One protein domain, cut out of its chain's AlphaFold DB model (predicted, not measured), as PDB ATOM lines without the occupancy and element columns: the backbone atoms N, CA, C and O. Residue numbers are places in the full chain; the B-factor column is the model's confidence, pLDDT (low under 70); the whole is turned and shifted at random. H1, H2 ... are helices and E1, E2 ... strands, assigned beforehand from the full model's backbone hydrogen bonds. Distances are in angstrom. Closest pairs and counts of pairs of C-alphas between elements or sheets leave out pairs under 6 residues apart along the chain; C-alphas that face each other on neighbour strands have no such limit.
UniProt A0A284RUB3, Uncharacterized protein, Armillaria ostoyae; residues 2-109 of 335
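This is residues 2 to 109 of the 335 residues of an uncharacterized protein of Armillaria ostoyae (UniProt A0A284RUB3). A twisted wall of four parallel strands, in the order E1 E2 E3 E4, has two helices over one face and no named helix over the other: two layers. H1 covers the E1 edge, H2 lies over E1 and E2 on the same face as H1, and a long link, residues 85 to 106, loops from E3 back to E4. The 108 printed residues hold E1, H1, E2, H2, E3 and E4 along the chain, class mixed. The whole is compact, with a radius of gyration of the C-alphas of 14.0 A, and elongated, spanning 46 by 26 by 22 A.

E1, residues 3 to 11, is 25.6 A long and begins at C-alpha 3 (42.586, 17.688, 107.934). E2 is residues 34 to 41, 22.9 A; E3 is residues 78 to 84, 17.3 A; E4 is residues 107 to 109, ending at C-alpha 109 (28.324, 8.171, 106.549). H1 is residues 17 to 27, 16.1 A, and H2 residues 52 to 68, 23.5 A.

Across the neighbour strands E1 and E2, N 6 and O 36 are within hydrogen-bond range at 2.8 A; across E2 and E3, N 39 and O 82 are within range at 2.8 A; and across E3 and E4, N 83 and O 109 are within range at 2.8 A. H2 is on the sheet, over E1 and E2, at a height of 8.5 A, and runs along the strands, at 6 degrees to E1 on the local plane, fitted to 6 C-alphas of the sheet; its closest C-alphas to E1 are those of Leu 59 and Asp 11, 6.4 A. H1, on the same face, is over E1, with E2 only just short at 2 C-alphas, at a height of 9.7 A; it runs slantwise, only just, at 30.2 degrees to E1 on the local plane. H1 and H2 are only just apart, 8.4 A at the closest. Every O i to N i+4 pair is within range in H2, and 5 of 7 in H1. E1, H1, E2 and E2, H2, E3 are strand-helix-strand units, two parallel neighbour strands with a helix between, with right-handed crossovers.

The C-alphas of Ala 32 and Lys 48 are the farthest apart, 46.0 A. The printed part has no cut. The link from E3 to E4 is long. Mean pLDDT of the printed part is 71.9, and 44 residues are under 70, among them residues 12 to 34 and 43 to 50.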
ATOM      1  N   LEU A   2      44.955  21.406 106.141       58.88
ATOM      2  CA  LEU A   2      45.304  20.150 106.820       58.88
ATOM      3  C   LEU A   2      44.074  19.617 107.562       58.88
ATOM      4  O   LEU A   2      43.528  20.310 108.421       58.88
ATOM      5  N   TRP A   3      43.645  18.403 107.223       65.00
ATOM      6  CA  TRP A   3      42.586  17.688 107.934       65.00
ATOM      7  C   TRP A   3      43.145  17.026 109.184       65.00
ATOM      8  O   TRP A   3      44.285  16.560 109.192       65.00
ATOM      9  N   THR A   4      42.328  16.952 110.230       69.62
ATOM     10  CA  THR A   4      42.634  16.119 111.390       69.62
ATOM     11  C   THR A   4      41.589  15.020 111.483       69.62
ATOM     12  O   THR A   4      40.411  15.295 111.705       69.62
ATOM     13  N   SER A   5      42.024  13.780 111.278       74.94
ATOM     14  CA  SER A   5      41.160  12.604 111.343       74.94
ATOM     15  C   SER A   5      41.299  11.930 112.702       74.94
ATOM     16  O   SER A   5      42.409  11.652 113.153       74.94
ATOM     17  N   ILE A   6      40.165  11.667 113.341       74.56
ATOM     18  CA  ILE A   6      40.047  10.881 114.563       74.56
ATOM     19  C   ILE A   6      39.480   9.527 114.159       74.56
ATOM     20  O   ILE A   6      38.390   9.455 113.593       74.56
ATOM     21  N   LEU A   7      40.226   8.468 114.460       76.75
ATOM     22  CA  LEU A   7      39.759   7.095 114.327       76.75
ATOM     23  C   LEU A   7      39.365   6.602 115.720       76.75
ATOM     24  O   LEU A   7      40.211   6.506 116.611       76.75
ATOM     25  N   ALA A   8      38.078   6.343 115.914       76.19
ATOM     26  CA  ALA A   8      37.519   5.812 117.143       76.19
ATOM     27  C   ALA A   8      37.152   4.343 116.942       76.19
ATOM     28  O   ALA A   8      36.244   4.025 116.188       76.19
ATOM     29  N   SER A   9      37.846   3.441 117.628       78.38
ATOM     30  CA  SER A   9      37.395   2.057 117.764       78.38
ATOM     31  C   SER A   9      36.775   1.901 119.147       78.38
ATOM     32  O   SER A   9      37.412   2.223 120.162       78.38
ATOM     33  N   VAL A  10      35.505   1.504 119.161       74.38
ATOM     34  CA  VAL A  10      34.705   1.288 120.361       74.38
ATOM     35  C   VAL A  10      34.291  -0.175 120.387       74.38
ATOM     36  O   VAL A  10      33.572  -0.626 119.497       74.38
ATOM     37  N   ASP A  11      34.730  -0.901 121.412       74.69
ATOM     38  CA  ASP A  11      34.347  -2.294 121.630       74.69
ATOM     39  C   ASP A  11      33.745  -2.512 123.032       74.69
ATOM     40  O   ASP A  11      33.560  -1.574 123.815       74.69
ATOM     41  N   TYR A  12      33.421  -3.763 123.377       66.69
ATOM     42  CA  TYR A  12      32.879  -4.123 124.696       66.69
ATOM     43  C   TYR A  12      33.819  -3.816 125.878       66.69
ATOM     44  O   TYR A  12      33.375  -3.774 127.033       66.69
ATOM     45  N   ARG A  13      35.118  -3.618 125.617       67.00
ATOM     46  CA  ARG A  13      36.127  -3.203 126.603       67.00
ATOM     47  C   ARG A  13      36.109  -1.683 126.802       67.00
ATOM     48  O   ARG A  13      36.678  -1.198 127.779       67.00
ATOM     49  N   GLY A  14      35.396  -0.955 125.942       62.94
ATOM     50  CA  GLY A  14      35.179   0.484 125.977       62.94
ATOM     51  C   GLY A  14      35.752   1.178 124.742       62.94
ATOM     52  O   GLY A  14      36.195   0.557 123.779       62.94
ATOM     53  N   ALA A  15      35.776   2.508 124.774       58.72
ATOM     54  CA  ALA A  15      36.643   3.254 123.873       58.72
ATOM     55  C   ALA A  15      38.101   2.914 124.214       58.72
ATOM     56  O   ALA A  15      38.472   2.951 125.390       58.72
ATOM     57  N   SER A  16      38.924   2.600 123.211       58.19
ATOM     58  CA  SER A  16      40.346   2.325 123.451       58.19
ATOM     59  C   SER A  16      40.979   3.433 124.321       58.19
ATOM     60  O   SER A  16      40.718   4.615 124.110       58.19
ATOM     61  N   ILE A  17      41.807   3.079 125.315       50.97
ATOM     62  CA  ILE A  17      42.508   4.038 126.205       50.97
ATOM     63  C   ILE A  17      43.193   5.194 125.430       50.97
ATOM     64  O   ILE A  17      43.123   6.340 125.891       50.97
ATOM     65  N   PRO A  18      43.777   4.970 124.232       54.56
ATOM     66  CA  PRO A  18      44.258   6.045 123.369       54.56
ATOM     67  C   PRO A  18      43.206   7.111 123.034       54.56
ATOM     68  O   PRO A  18      43.549   8.285 122.976       54.56
ATOM     69  N   LEU A  19      41.929   6.757 122.881       58.44
ATOM     70  CA  LEU A  19      40.851   7.684 122.528       58.44
ATOM     71  C   LEU A  19      40.615   8.751 123.606       58.44
ATOM     72  O   LEU A  19      40.414   9.918 123.283       58.44
ATOM     73  N   LEU A  20      40.716   8.393 124.891       58.47
ATOM     74  CA  LEU A  20      40.597   9.342 126.010       58.47
ATOM     75  C   LEU A  20      41.795  10.307 126.098       58.47
ATOM     76  O   LEU A  20      41.651  11.456 126.515       58.47
ATOM     77  N   TYR A  21      42.982   9.862 125.682       57.38
ATOM     78  CA  TYR A  21      44.183  10.701 125.647       57.38
ATOM     79  C   TYR A  21      44.199  11.617 124.411       57.38
ATOM     80  O   TYR A  21      44.533  12.800 124.486       57.38
ATOM     81  N   VAL A  22      43.762  11.073 123.274       60.56
ATOM     82  CA  VAL A  22      43.597  11.767 121.996       60.56
ATOM     83  C   VAL A  22      42.518  12.841 122.113       60.56
ATOM     84  O   VAL A  22      42.779  13.981 121.762       60.56
ATOM     85  N   THR A  23      41.349  12.542 122.679       62.00
ATOM     86  CA  THR A  23      40.262  13.522 122.884       62.00
ATOM     87  C   THR A  23      40.737  14.755 123.672       62.00
ATOM     88  O   THR A  23      40.554  15.876 123.201       62.00
ATOM     89  N   LYS A  24      41.500  14.584 124.765       62.78
ATOM     90  CA  LYS A  24      42.124  15.706 125.503       62.78
ATOM     91  C   LYS A  24      43.107  16.532 124.661       62.78
ATOM     92  O   LYS A  24      43.038  17.761 124.676       62.78
ATOM     93  N   LEU A  25      44.004  15.883 123.913       58.56
ATOM     94  CA  LEU A  25      44.950  16.555 123.004       58.56
ATOM     95  C   LEU A  25      44.237  17.281 121.854       58.56
ATOM     96  O   LEU A  25      44.684  18.330 121.387       58.56
ATOM     97  N   PHE A  26      43.116  16.731 121.399       62.50
ATOM     98  CA  PHE A  26      42.303  17.292 120.332       62.50
ATOM     99  C   PHE A  26      41.435  18.447 120.811       62.50
ATOM    100  O   PHE A  26      41.324  19.417 120.074       62.50
ATOM    101  N   LYS A  27      40.908  18.427 122.040       63.19
ATOM    102  CA  LYS A  27      40.213  19.575 122.651       63.19
ATOM    103  C   LYS A  27      41.077  20.843 122.627       63.19
ATOM    104  O   LYS A  27      40.557  21.933 122.429       63.19
ATOM    105  N   GLN A  28      42.399  20.699 122.749       60.25
ATOM    106  CA  GLN A  28      43.352  21.811 122.657       60.25
ATOM    107  C   GLN A  28      43.631  22.282 121.215       60.25
ATOM    108  O   GLN A  28      44.114  23.396 121.025       60.25
ATOM    109  N   ARG A  29      43.351  21.461 120.190       58.47
ATOM    110  CA  ARG A  29      43.689  21.724 118.772       58.47
ATOM    111  C   ARG A  29      42.475  21.884 117.844       58.47
ATOM    112  O   ARG A  29      42.630  22.380 116.729       58.47
ATOM    113  N   SER A  30      41.287  21.480 118.288       55.84
ATOM    114  CA  SER A  30      40.038  21.425 117.517       55.84
ATOM    115  C   SER A  30      39.515  22.795 117.092       55.84
ATOM    116  O   SER A  30      38.784  22.880 116.114       55.84
ATOM    117  N   GLY A  31      39.935  23.874 117.758       57.12
ATOM    118  CA  GLY A  31      39.579  25.241 117.366       57.12
ATOM    119  C   GLY A  31      40.262  25.748 116.087       57.12
ATOM    120  O   GLY A  31      39.866  26.788 115.577       57.12
ATOM    121  N   ALA A  32      41.281  25.049 115.564       60.03
ATOM    122  CA  ALA A  32      42.125  25.556 114.475       60.03
ATOM    123  C   ALA A  32      42.102  24.717 113.181       60.03
ATOM    124  O   ALA A  32      42.742  25.102 112.201       60.03
ATOM    125  N   ARG A  33      41.441  23.548 113.156       66.19
ATOM    126  CA  ARG A  33      41.522  22.601 112.027       66.19
ATOM    127  C   ARG A  33      40.193  21.920 111.731       66.19
ATOM    128  O   ARG A  33      39.391  21.694 112.627       66.19
ATOM    129  N   LEU A  34      40.020  21.532 110.467       66.81
ATOM    130  CA  LEU A  34      38.900  20.703 110.027       66.81
ATOM    131  C   LEU A  34      38.998  19.306 110.644       66.81
ATOM    132  O   LEU A  34      40.079  18.704 110.639       66.81
ATOM    133  N   LEU A  35      37.873  18.805 111.153       74.88
ATOM    134  CA  LEU A  35      37.791  17.542 111.885       74.88
ATOM    135  C   LEU A  35      36.951  16.509 111.137       74.88
ATOM    136  O   LEU A  35      35.811  16.781 110.750       74.88
ATOM    137  N   ASN A  36      37.522  15.311 111.012       79.88
ATOM    138  CA  ASN A  36      36.842  14.102 110.564       79.88
ATOM    139  C   ASN A  36      36.810  13.103 111.718       79.88
ATOM    140  O   ASN A  36      37.850  12.839 112.320       79.88
ATOM    141  N   LEU A  37      35.650  12.521 111.992       82.19
ATOM    142  CA  LEU A  37      35.499  11.409 112.921       82.19
ATOM    143  C   LEU A  37      35.083  10.173 112.130       82.19
ATOM    144  O   LEU A  37      34.076  10.199 111.434       82.19
ATOM    145  N   GLN A  38      35.859   9.104 112.243       83.50
ATOM    146  CA  GLN A  38      35.496   7.782 111.750       83.50
ATOM    147  C   GLN A  38      35.433   6.852 112.951       83.50
ATOM    148  O   GLN A  38      36.407   6.739 113.695       83.50
ATOM    149  N   MET A  39      34.275   6.242 113.172       82.56
ATOM    150  CA  MET A  39      34.008   5.399 114.329       82.56
ATOM    151  C   MET A  39      33.636   3.991 113.877       82.56
ATOM    152  O   MET A  39      32.706   3.852 113.095       82.56
ATOM    153  N   SER A  40      34.317   2.970 114.397       80.56
ATOM    154  CA  SER A  40      33.853   1.578 114.338       80.56
ATOM    155  C   SER A  40      33.307   1.179 115.705       80.56
ATOM    156  O   SER A  40      33.986   1.380 116.719       80.56
ATOM    157  N   VAL A  41      32.086   0.649 115.735       76.44
ATOM    158  CA  VAL A  41      31.415   0.143 116.934       76.44
ATOM    159  C   VAL A  41      31.215  -1.358 116.780       76.44
ATOM    160  O   VAL A  41      30.431  -1.821 115.948       76.44
ATOM    161  N   GLU A  42      31.922  -2.126 117.605       76.75
ATOM    162  CA  GLU A  42      31.937  -3.581 117.511       76.75
ATOM    163  C   GLU A  42      31.587  -4.248 118.843       76.75
ATOM    164  O   GLU A  42      32.086  -3.883 119.901       76.75
ATOM    165  N   LEU A  43      30.762  -5.295 118.810       68.62
ATOM    166  CA  LEU A  43      30.527  -6.143 119.988       68.62
ATOM    167  C   LEU A  43      31.787  -6.919 120.409       68.62
ATOM    168  O   LEU A  43      31.871  -7.350 121.556       68.62
ATOM    169  N   GLY A  44      32.765  -7.062 119.505       62.28
ATOM    170  CA  GLY A  44      33.955  -7.896 119.670       62.28
ATOM    171  C   GLY A  44      33.623  -9.391 119.753       62.28
ATOM    172  O   GLY A  44      32.463  -9.794 119.825       62.28
ATOM    173  N   GLY A  45      34.650 -10.247 119.737       58.06
ATOM    174  CA  GLY A  45      34.485 -11.674 120.022       58.06
ATOM    175  C   GLY A  45      34.060 -11.858 121.476       58.06
ATOM    176  O   GLY A  45      34.905 -11.870 122.370       58.06
ATOM    177  N   VAL A  46      32.754 -11.932 121.719       58.12
ATOM    178  CA  VAL A  46      32.205 -12.159 123.052       58.12
ATOM    179  C   VAL A  46      32.509 -13.608 123.434       58.12
ATOM    180  O   VAL A  46      31.877 -14.538 122.936       58.12
ATOM    181  N   GLU A  47      33.514 -13.817 124.285       58.19
ATOM    182  CA  GLU A  47      33.789 -15.137 124.855       58.19
ATOM    183  C   GLU A  47      32.533 -15.651 125.582       58.19
ATOM    184  O   GLU A  47      31.781 -14.877 126.183       58.19
ATOM    185  N   LYS A  48      32.270 -16.963 125.505       55.97
ATOM    186  CA  LYS A  48      31.110 -17.588 126.160       55.97
ATOM    187  C   LYS A  48      31.095 -17.208 127.650       55.97
ATOM    188  O   LYS A  48      31.945 -17.677 128.397       55.97
ATOM    189  N   GLY A  49      30.133 -16.384 128.075       60.47
ATOM    190  CA  GLY A  49      29.959 -16.003 129.484       60.47
ATOM    191  C   GLY A  49      29.612 -14.536 129.753       60.47
ATOM    192  O   GLY A  49      29.195 -14.219 130.864       60.47
ATOM    193  N   PHE A  50      29.732 -13.634 128.776       66.12
ATOM    194  CA  PHE A  50      29.321 -12.238 128.970       66.12
ATOM    195  C   PHE A  50      27.813 -12.035 128.780       66.12
ATOM    196  O   PHE A  50      27.204 -12.535 127.835       66.12
ATOM    197  N   ASN A  51      27.222 -11.231 129.663       74.06
ATOM    198  CA  ASN A  51      25.846 -10.764 129.545       74.06
ATOM    199  C   ASN A  51      25.736  -9.710 128.431       74.06
ATOM    200  O   ASN A  51      26.368  -8.653 128.496       74.06
ATOM    201  N   HIS A  52      24.897  -9.981 127.431       71.44
ATOM    202  CA  HIS A  52      24.670  -9.097 126.285       71.44
ATOM    203  C   HIS A  52      24.254  -7.674 126.701       71.44
ATOM    204  O   HIS A  52      24.762  -6.694 126.159       71.44
ATOM    205  N   ASN A  53      23.416  -7.554 127.737       73.88
ATOM    206  CA  ASN A  53      22.943  -6.260 128.236       73.88
ATOM    207  C   ASN A  53      24.075  -5.409 128.832       73.88
ATOM    208  O   ASN A  53      24.073  -4.185 128.700       73.88
ATOM    209  N   ASP A  54      25.056  -6.045 129.477       73.25
ATOM    210  CA  ASP A  54      26.191  -5.338 130.072       73.25
ATOM    211  C   ASP A  54      27.165  -4.851 128.997       73.25
ATOM    212  O   ASP A  54      27.670  -3.729 129.085       73.25
ATOM    213  N   VAL A  55      27.386  -5.654 127.953       72.06
ATOM    214  CA  VAL A  55      28.188  -5.255 126.788       72.06
ATOM    215  C   VAL A  55      27.541  -4.075 126.065       72.06
ATOM    216  O   VAL A  55      28.200  -3.065 125.819       72.06
ATOM    217  N   GLN A  56      26.236  -4.152 125.804       71.50
ATOM    218  CA  GLN A  56      25.482  -3.070 125.176       71.50
ATOM    219  C   GLN A  56      25.538  -1.777 126.001       71.50
ATOM    220  O   GLN A  56      25.794  -0.707 125.449       71.50
ATOM    221  N   ARG A  57      25.372  -1.863 127.328       74.50
ATOM    222  CA  ARG A  57      25.475  -0.698 128.220       74.50
ATOM    223  C   ARG A  57      26.864  -0.056 128.158       74.50
ATOM    224  O   ARG A  57      26.965   1.167 128.126       74.50
ATOM    225  N   ARG A  58      27.938  -0.853 128.115       71.81
ATOM    226  CA  ARG A  58      29.319  -0.343 128.005       71.81
ATOM    227  C   ARG A  58      29.571   0.356 126.675       71.81
ATOM    228  O   ARG A  58      30.119   1.458 126.676       71.81
ATOM    229  N   LEU A  59      29.125  -0.243 125.572       74.25
ATOM    230  CA  LEU A  59      29.188   0.362 124.241       74.25
ATOM    231  C   LEU A  59      28.430   1.690 124.205       74.25
ATOM    232  O   LEU A  59      28.975   2.703 123.773       74.25
ATOM    233  N   GLN A  60      27.212   1.710 124.749       75.12
ATOM    234  CA  GLN A  60      26.411   2.919 124.878       75.12
ATOM    235  C   GLN A  60      27.145   3.993 125.692       75.12
ATOM    236  O   GLN A  60      27.247   5.134 125.251       75.12
ATOM    237  N   CYS A  61      27.709   3.661 126.856       74.75
ATOM    238  CA  CYS A  61      28.497   4.610 127.649       74.75
ATOM    239  C   CYS A  61      29.706   5.163 126.877       74.75
ATOM    240  O   CYS A  61      29.975   6.363 126.951       74.75
ATOM    241  N   ALA A  62      30.420   4.319 126.129       74.31
ATOM    242  CA  ALA A  62      31.600   4.724 125.371       74.31
ATOM    243  C   ALA A  62      31.248   5.640 124.185       74.31
ATOM    244  O   ALA A  62      31.831   6.719 124.061       74.31
ATOM    245  N   VAL A  63      30.250   5.269 123.375       77.31
ATOM    246  CA  VAL A  63      29.736   6.106 122.276       77.31
ATOM    247  C   VAL A  63      29.206   7.429 122.825       77.31
ATOM    248  O   VAL A  63      29.567   8.498 122.340       77.31
ATOM    249  N   ASN A  64      28.421   7.388 123.901       76.19
ATOM    250  CA  ASN A  64      27.888   8.605 124.502       76.19
ATOM    251  C   ASN A  64      28.979   9.525 125.047       76.19
ATOM    252  O   ASN A  64      28.863  10.743 124.954       76.19
ATOM    253  N   SER A  65      30.057   8.969 125.593       74.12
ATOM    254  CA  SER A  65      31.178   9.779 126.073       74.12
ATOM    255  C   SER A  65      31.863  10.534 124.929       74.12
ATOM    256  O   SER A  65      32.378  11.629 125.146       74.12
ATOM    257  N   LEU A  66      31.835  10.007 123.702       75.12
ATOM    258  CA  LEU A  66      32.393  10.693 122.535       75.12
ATOM    259  C   LEU A  66      31.551  11.886 122.089       75.12
ATOM    260  O   LEU A  66      32.117  12.923 121.756       75.12
ATOM    261  N   PHE A  67      30.225  11.743 122.096       74.69
ATOM    262  CA  PHE A  67      29.311  12.776 121.600       74.69
ATOM    263  C   PHE A  67      28.868  13.788 122.656       74.69
ATOM    264  O   PHE A  67      28.545  14.923 122.312       74.69
ATOM    265  N   TYR A  68      28.838  13.390 123.928       72.62
ATOM    266  CA  TYR A  68      28.133  14.137 124.974       72.62
ATOM    267  C   TYR A  68      28.987  14.471 126.196       72.62
ATOM    268  O   TYR A  68      28.505  15.169 127.086       72.62
ATOM    269  N   SER A  69      30.230  13.985 126.284       71.75
ATOM    270  CA  SER A  69      31.083  14.360 127.412       71.75
ATOM    271  C   SER A  69      31.641  15.775 127.211       71.75
ATOM    272  O   SER A  69      32.304  16.028 126.201       71.75
ATOM    273  N   PRO A  70      31.458  16.698 128.174       64.69
ATOM    274  CA  PRO A  70      32.029  18.047 128.100       64.69
ATOM    275  C   PRO A  70      33.572  18.047 128.073       64.69
ATOM    276  O   PRO A  70      34.209  19.050 127.725       64.69
ATOM    277  N   ASP A  71      34.196  16.913 128.405       63.62
ATOM    278  CA  ASP A  71      35.644  16.756 128.516       63.62
ATOM    279  C   ASP A  71      36.325  16.087 127.318       63.62
ATOM    280  O   ASP A  71      37.556  16.055 127.287       63.62
ATOM    281  N   THR A  72      35.582  15.591 126.324       66.00
ATOM    282  CA  THR A  72      36.163  14.803 125.224       66.00
ATOM    283  C   THR A  72      36.499  15.644 123.997       66.00
ATOM    284  O   THR A  72      37.666  15.966 123.784       66.00
ATOM    285  N   LEU A  73      35.521  15.995 123.164       67.38
ATOM    286  CA  LEU A  73      35.756  16.641 121.870       67.38
ATOM    287  C   LEU A  73      34.810  17.819 121.666       67.38
ATOM    288  O   LEU A  73      33.602  17.700 121.835       67.38
ATOM    289  N   ASN A  74      35.361  18.953 121.226       71.62
ATOM    290  CA  ASN A  74      34.527  19.991 120.632       71.62
ATOM    291  C   ASN A  74      34.126  19.535 119.221       71.62
ATOM    292  O   ASN A  74      34.944  19.580 118.301       71.62
ATOM    293  N   LEU A  75      32.881  19.083 119.077       74.56
ATOM    294  CA  LEU A  75      32.328  18.592 117.816       74.56
ATOM    295  C   LEU A  75      31.729  19.706 116.943       74.56
ATOM    296  O   LEU A  75      31.296  19.425 115.830       74.56
ATOM    297  N   GLN A  76      31.745  20.970 117.386       79.75
ATOM    298  CA  GLN A  76      31.170  22.071 116.606       79.75
ATOM    299  C   GLN A  76      31.903  22.301 115.277       79.75
ATOM    300  O   GLN A  76      31.269  22.650 114.291       79.75
ATOM    301  N   GLY A  77      33.221  22.066 115.227       79.38
ATOM    302  CA  GLY A  77      34.037  22.196 114.007       79.38
ATOM    303  C   GLY A  77      34.092  20.937 113.136       79.38
ATOM    304  O   GLY A  77      34.932  20.834 112.237       79.38
ATOM    305  N   LEU A  78      33.269  19.936 113.443       85.31
ATOM    306  CA  LEU A  78      33.311  18.645 112.783       85.31
ATOM    307  C   LEU A  78      32.616  18.715 111.424       85.31
ATOM    308  O   LEU A  78      31.449  19.076 111.344       85.31
ATOM    309  N   LYS A  79      33.338  18.331 110.365       89.81
ATOM    310  CA  LYS A  79      32.847  18.375 108.980       89.81
ATOM    311  C   LYS A  79      32.383  17.033 108.436       89.81
ATOM    312  O   LYS A  79      31.514  17.005 107.567       89.81
ATOM    313  N   ARG A  80      32.961  15.932 108.919       90.81
ATOM    314  CA  ARG A  80      32.611  14.580 108.475       90.81
ATOM    315  C   ARG A  80      32.514  13.605 109.634       90.81
ATOM    316  O   ARG A  80      33.470  13.481 110.398       90.81
ATOM    317  N   ILE A  81      31.409  12.872 109.695       89.62
ATOM    318  CA  ILE A  81      31.222  11.715 110.577       89.62
ATOM    319  C   ILE A  81      31.032  10.494 109.690       89.62
ATOM    320  O   ILE A  81      30.158  10.503 108.828       89.62
ATOM    321  N   GLY A  82      31.824   9.454 109.914       89.12
ATOM    322  CA  GLY A  82      31.506   8.101 109.484       89.12
ATOM    323  C   GLY A  82      31.340   7.186 110.687       89.12
ATOM    324  O   GLY A  82      32.104   7.270 111.651       89.12
ATOM    325  N   ILE A  83      30.301   6.361 110.653       86.00
ATOM    326  CA  ILE A  83      29.965   5.411 111.708       86.00
ATOM    327  C   ILE A  83      29.765   4.040 111.072       86.00
ATOM    328  O   ILE A  83      28.798   3.824 110.350       86.00
ATOM    329  N   ASP A  84      30.666   3.114 111.365       84.94
ATOM    330  CA  ASP A  84      30.557   1.702 111.028       84.94
ATOM    331  C   ASP A  84      30.048   0.928 112.247       84.94
ATOM    332  O   ASP A  84      30.647   0.962 113.321       84.94
ATOM    333  N   SER A  85      28.905   0.271 112.093       78.12
ATOM    334  CA  SER A  85      28.191  -0.419 113.162       78.12
ATOM    335  C   SER A  85      27.646  -1.755 112.672       78.12
ATOM    336  O   SER A  85      26.469  -2.068 112.810       78.12
ATOM    337  N   ARG A  86      28.517  -2.564 112.064       73.44
ATOM    338  CA  ARG A  86      28.149  -3.865 111.482       73.44
ATOM    339  C   ARG A  86      27.615  -4.900 112.464       73.44
ATOM    340  O   ARG A  86      26.929  -5.820 112.040       73.44
ATOM    341  N   THR A  87      27.962  -4.789 113.742       70.62
ATOM    342  CA  THR A  87      27.614  -5.811 114.743       70.62
ATOM    343  C   THR A  87      26.648  -5.310 115.808       70.62
ATOM    344  O   THR A  87      26.124  -6.118 116.566       70.62
ATOM    345  N   VAL A  88      26.400  -3.999 115.873       70.94
ATOM    346  CA  VAL A  88      25.611  -3.358 116.930       70.94
ATOM    347  C   VAL A  88      24.593  -2.414 116.288       70.94
ATOM    348  O   VAL A  88      24.992  -1.531 115.535       70.94
ATOM    349  N   PRO A  89      23.295  -2.499 116.610       70.44
ATOM    350  CA  PRO A  89      22.336  -1.494 116.164       70.44
ATOM    351  C   PRO A  89      22.653  -0.117 116.762       70.44
ATOM    352  O   PRO A  89      22.715   0.034 117.984       70.44
ATOM    353  N   LEU A  90      22.808   0.923 115.933       69.88
ATOM    354  CA  LEU A  90      23.165   2.265 116.426       69.88
ATOM    355  C   LEU A  90      22.124   2.866 117.383       69.88
ATOM    356  O   LEU A  90      22.473   3.639 118.277       69.88
ATOM    357  N   TRP A  91      20.858   2.457 117.252       68.12
ATOM    358  CA  TRP A  91      19.775   2.809 118.179       68.12
ATOM    359  C   TRP A  91      20.085   2.464 119.639       68.12
ATOM    360  O   TRP A  91      19.626   3.143 120.558       68.12
ATOM    361  N   ASN A  92      20.856   1.399 119.852       69.06
ATOM    362  CA  ASN A  92      21.160   0.869 121.173       69.06
ATOM    363  C   ASN A  92      22.276   1.642 121.878       69.06
ATOM    364  O   ASN A  92      22.408   1.534 123.097       69.06
ATOM    365  N   VAL A  93      23.071   2.414 121.131       69.50
ATOM    366  CA  VAL A  93      24.265   3.093 121.650       69.50
ATOM    367  C   VAL A  93      24.149   4.613 121.669       69.50
ATOM    368  O   VAL A  93      24.815   5.247 122.485       69.50
ATOM    369  N   LEU A  94      23.285   5.208 120.844       74.00
ATOM    370  CA  LEU A  94      23.048   6.654 120.841       74.00
ATOM    371  C   LEU A  94      21.978   7.058 121.866       74.00
ATOM    372  O   LEU A  94      20.943   6.405 122.015       74.00
ATOM    373  N   ARG A  95      22.213   8.165 122.579       70.19
ATOM    374  CA  ARG A  95      21.210   8.769 123.467       70.19
ATOM    375  C   ARG A  95      20.091   9.433 122.678       70.19
ATOM    376  O   ARG A  95      20.323  10.101 121.676       70.19
ATOM    377  N   LYS A  96      18.867   9.266 123.177       69.31
ATOM    378  CA  LYS A  96      17.634   9.812 122.580       69.31
ATOM    379  C   LYS A  96      17.239  11.161 123.176       69.31
ATOM    380  O   LYS A  96      16.442  11.883 122.593       69.31
ATOM    381  N   ASP A  97      17.768  11.464 124.353       70.12
ATOM    382  CA  ASP A  97      17.418  12.610 125.186       70.12
ATOM    383  C   ASP A  97      18.362  13.807 125.006       70.12
ATOM    384  O   ASP A  97      18.088  14.880 125.537       70.12
ATOM    385  N   ILE A  98      19.451  13.643 124.247       67.31
ATOM    386  CA  ILE A  98      20.434  14.697 123.995       67.31
ATOM    387  C   ILE A  98      20.567  14.941 122.492       67.31
ATOM    388  O   ILE A  98      20.773  14.009 121.714       67.31
ATOM    389  N   TYR A  99      20.500  16.216 122.112       72.81
ATOM    390  CA  TYR A  99      20.585  16.695 120.735       72.81
ATOM    391  C   TYR A  99      21.875  17.507 120.581       72.81
ATOM    392  O   TYR A  99      21.890  18.692 120.915       72.81
ATOM    393  N   PRO A 100      22.986  16.876 120.167       74.00
ATOM    394  CA  PRO A 100      24.214  17.608 119.915       74.00
ATOM    395  C   PRO A 100      24.039  18.450 118.646       74.00
ATOM    396  O   PRO A 100      23.410  18.019 117.679       74.00
ATOM    397  N   GLU A 101      24.594  19.658 118.648       81.19
ATOM    398  CA  GLU A 101      24.590  20.524 117.471       81.19
ATOM    399  C   GLU A 101      25.840  20.282 116.629       81.19
ATOM    400  O   GLU A 101      26.964  20.271 117.140       81.19
ATOM    401  N   PHE A 102      25.645  20.145 115.318       87.62
ATOM    402  CA  PHE A 102      26.726  19.942 114.360       87.62
ATOM    403  C   PHE A 102      26.719  21.048 113.290       87.62
ATOM    404  O   PHE A 102      26.400  20.786 112.125       87.62
ATOM    405  N   PRO A 103      27.050  22.303 113.655       88.25
ATOM    406  CA  PRO A 103      26.908  23.460 112.767       88.25
ATOM    407  C   PRO A 103      27.784  23.382 111.508       88.25
ATOM    408  O   PRO A 103      27.405  23.920 110.468       88.25
ATOM    409  N   GLU A 104      28.929  22.694 111.582       90.69
ATOM    410  CA  GLU A 104      29.881  22.554 110.473       90.69
ATOM    411  C   GLU A 104      29.801  21.214 109.726       90.69
ATOM    412  O   GLU A 104      30.548  21.014 108.767       90.69
ATOM    413  N   LEU A 105      28.913  20.296 110.125       92.19
ATOM    414  CA  LEU A 105      28.849  18.955 109.539       92.19
ATOM    415  C   LEU A 105      28.348  19.017 108.101       92.19
ATOM    416  O   LEU A 105      27.235  19.463 107.856       92.19
ATOM    417  N   GLU A 106      29.160  18.535 107.165       94.62
ATOM    418  CA  GLU A 106      28.893  18.531 105.724       94.62
ATOM    419  C   GLU A 106      28.628  17.115 105.191       94.62
ATOM    420  O   GLU A 106      27.835  16.950 104.259       94.62
ATOM    421  N   HIS A 107      29.252  16.094 105.793       93.56
ATOM    422  CA  HIS A 107      29.193  14.702 105.344       93.56
ATOM    423  C   HIS A 107      28.875  13.737 106.490       93.56
ATOM    424  O   HIS A 107      29.573  13.719 107.506       93.56
ATOM    425  N   LEU A 108      27.869  12.891 106.288       91.44
ATOM    426  CA  LEU A 108      27.479  11.835 107.214       91.44
ATOM    427  C   LEU A 108      27.493  10.488 106.496       91.44
ATOM    428  O   LEU A 108      26.883  10.337 105.441       91.44
ATOM    429  N   GLU A 109      28.175   9.517 107.082       90.44
ATOM    430  CA  GLU A 109      28.324   8.171 106.549       90.44
ATOM    431  C   GLU A 109      27.919   7.145 107.609       90.44
ATOM    432  O   GLU A 109      28.382   7.200 108.749       90.44
TER     433      GLU A 109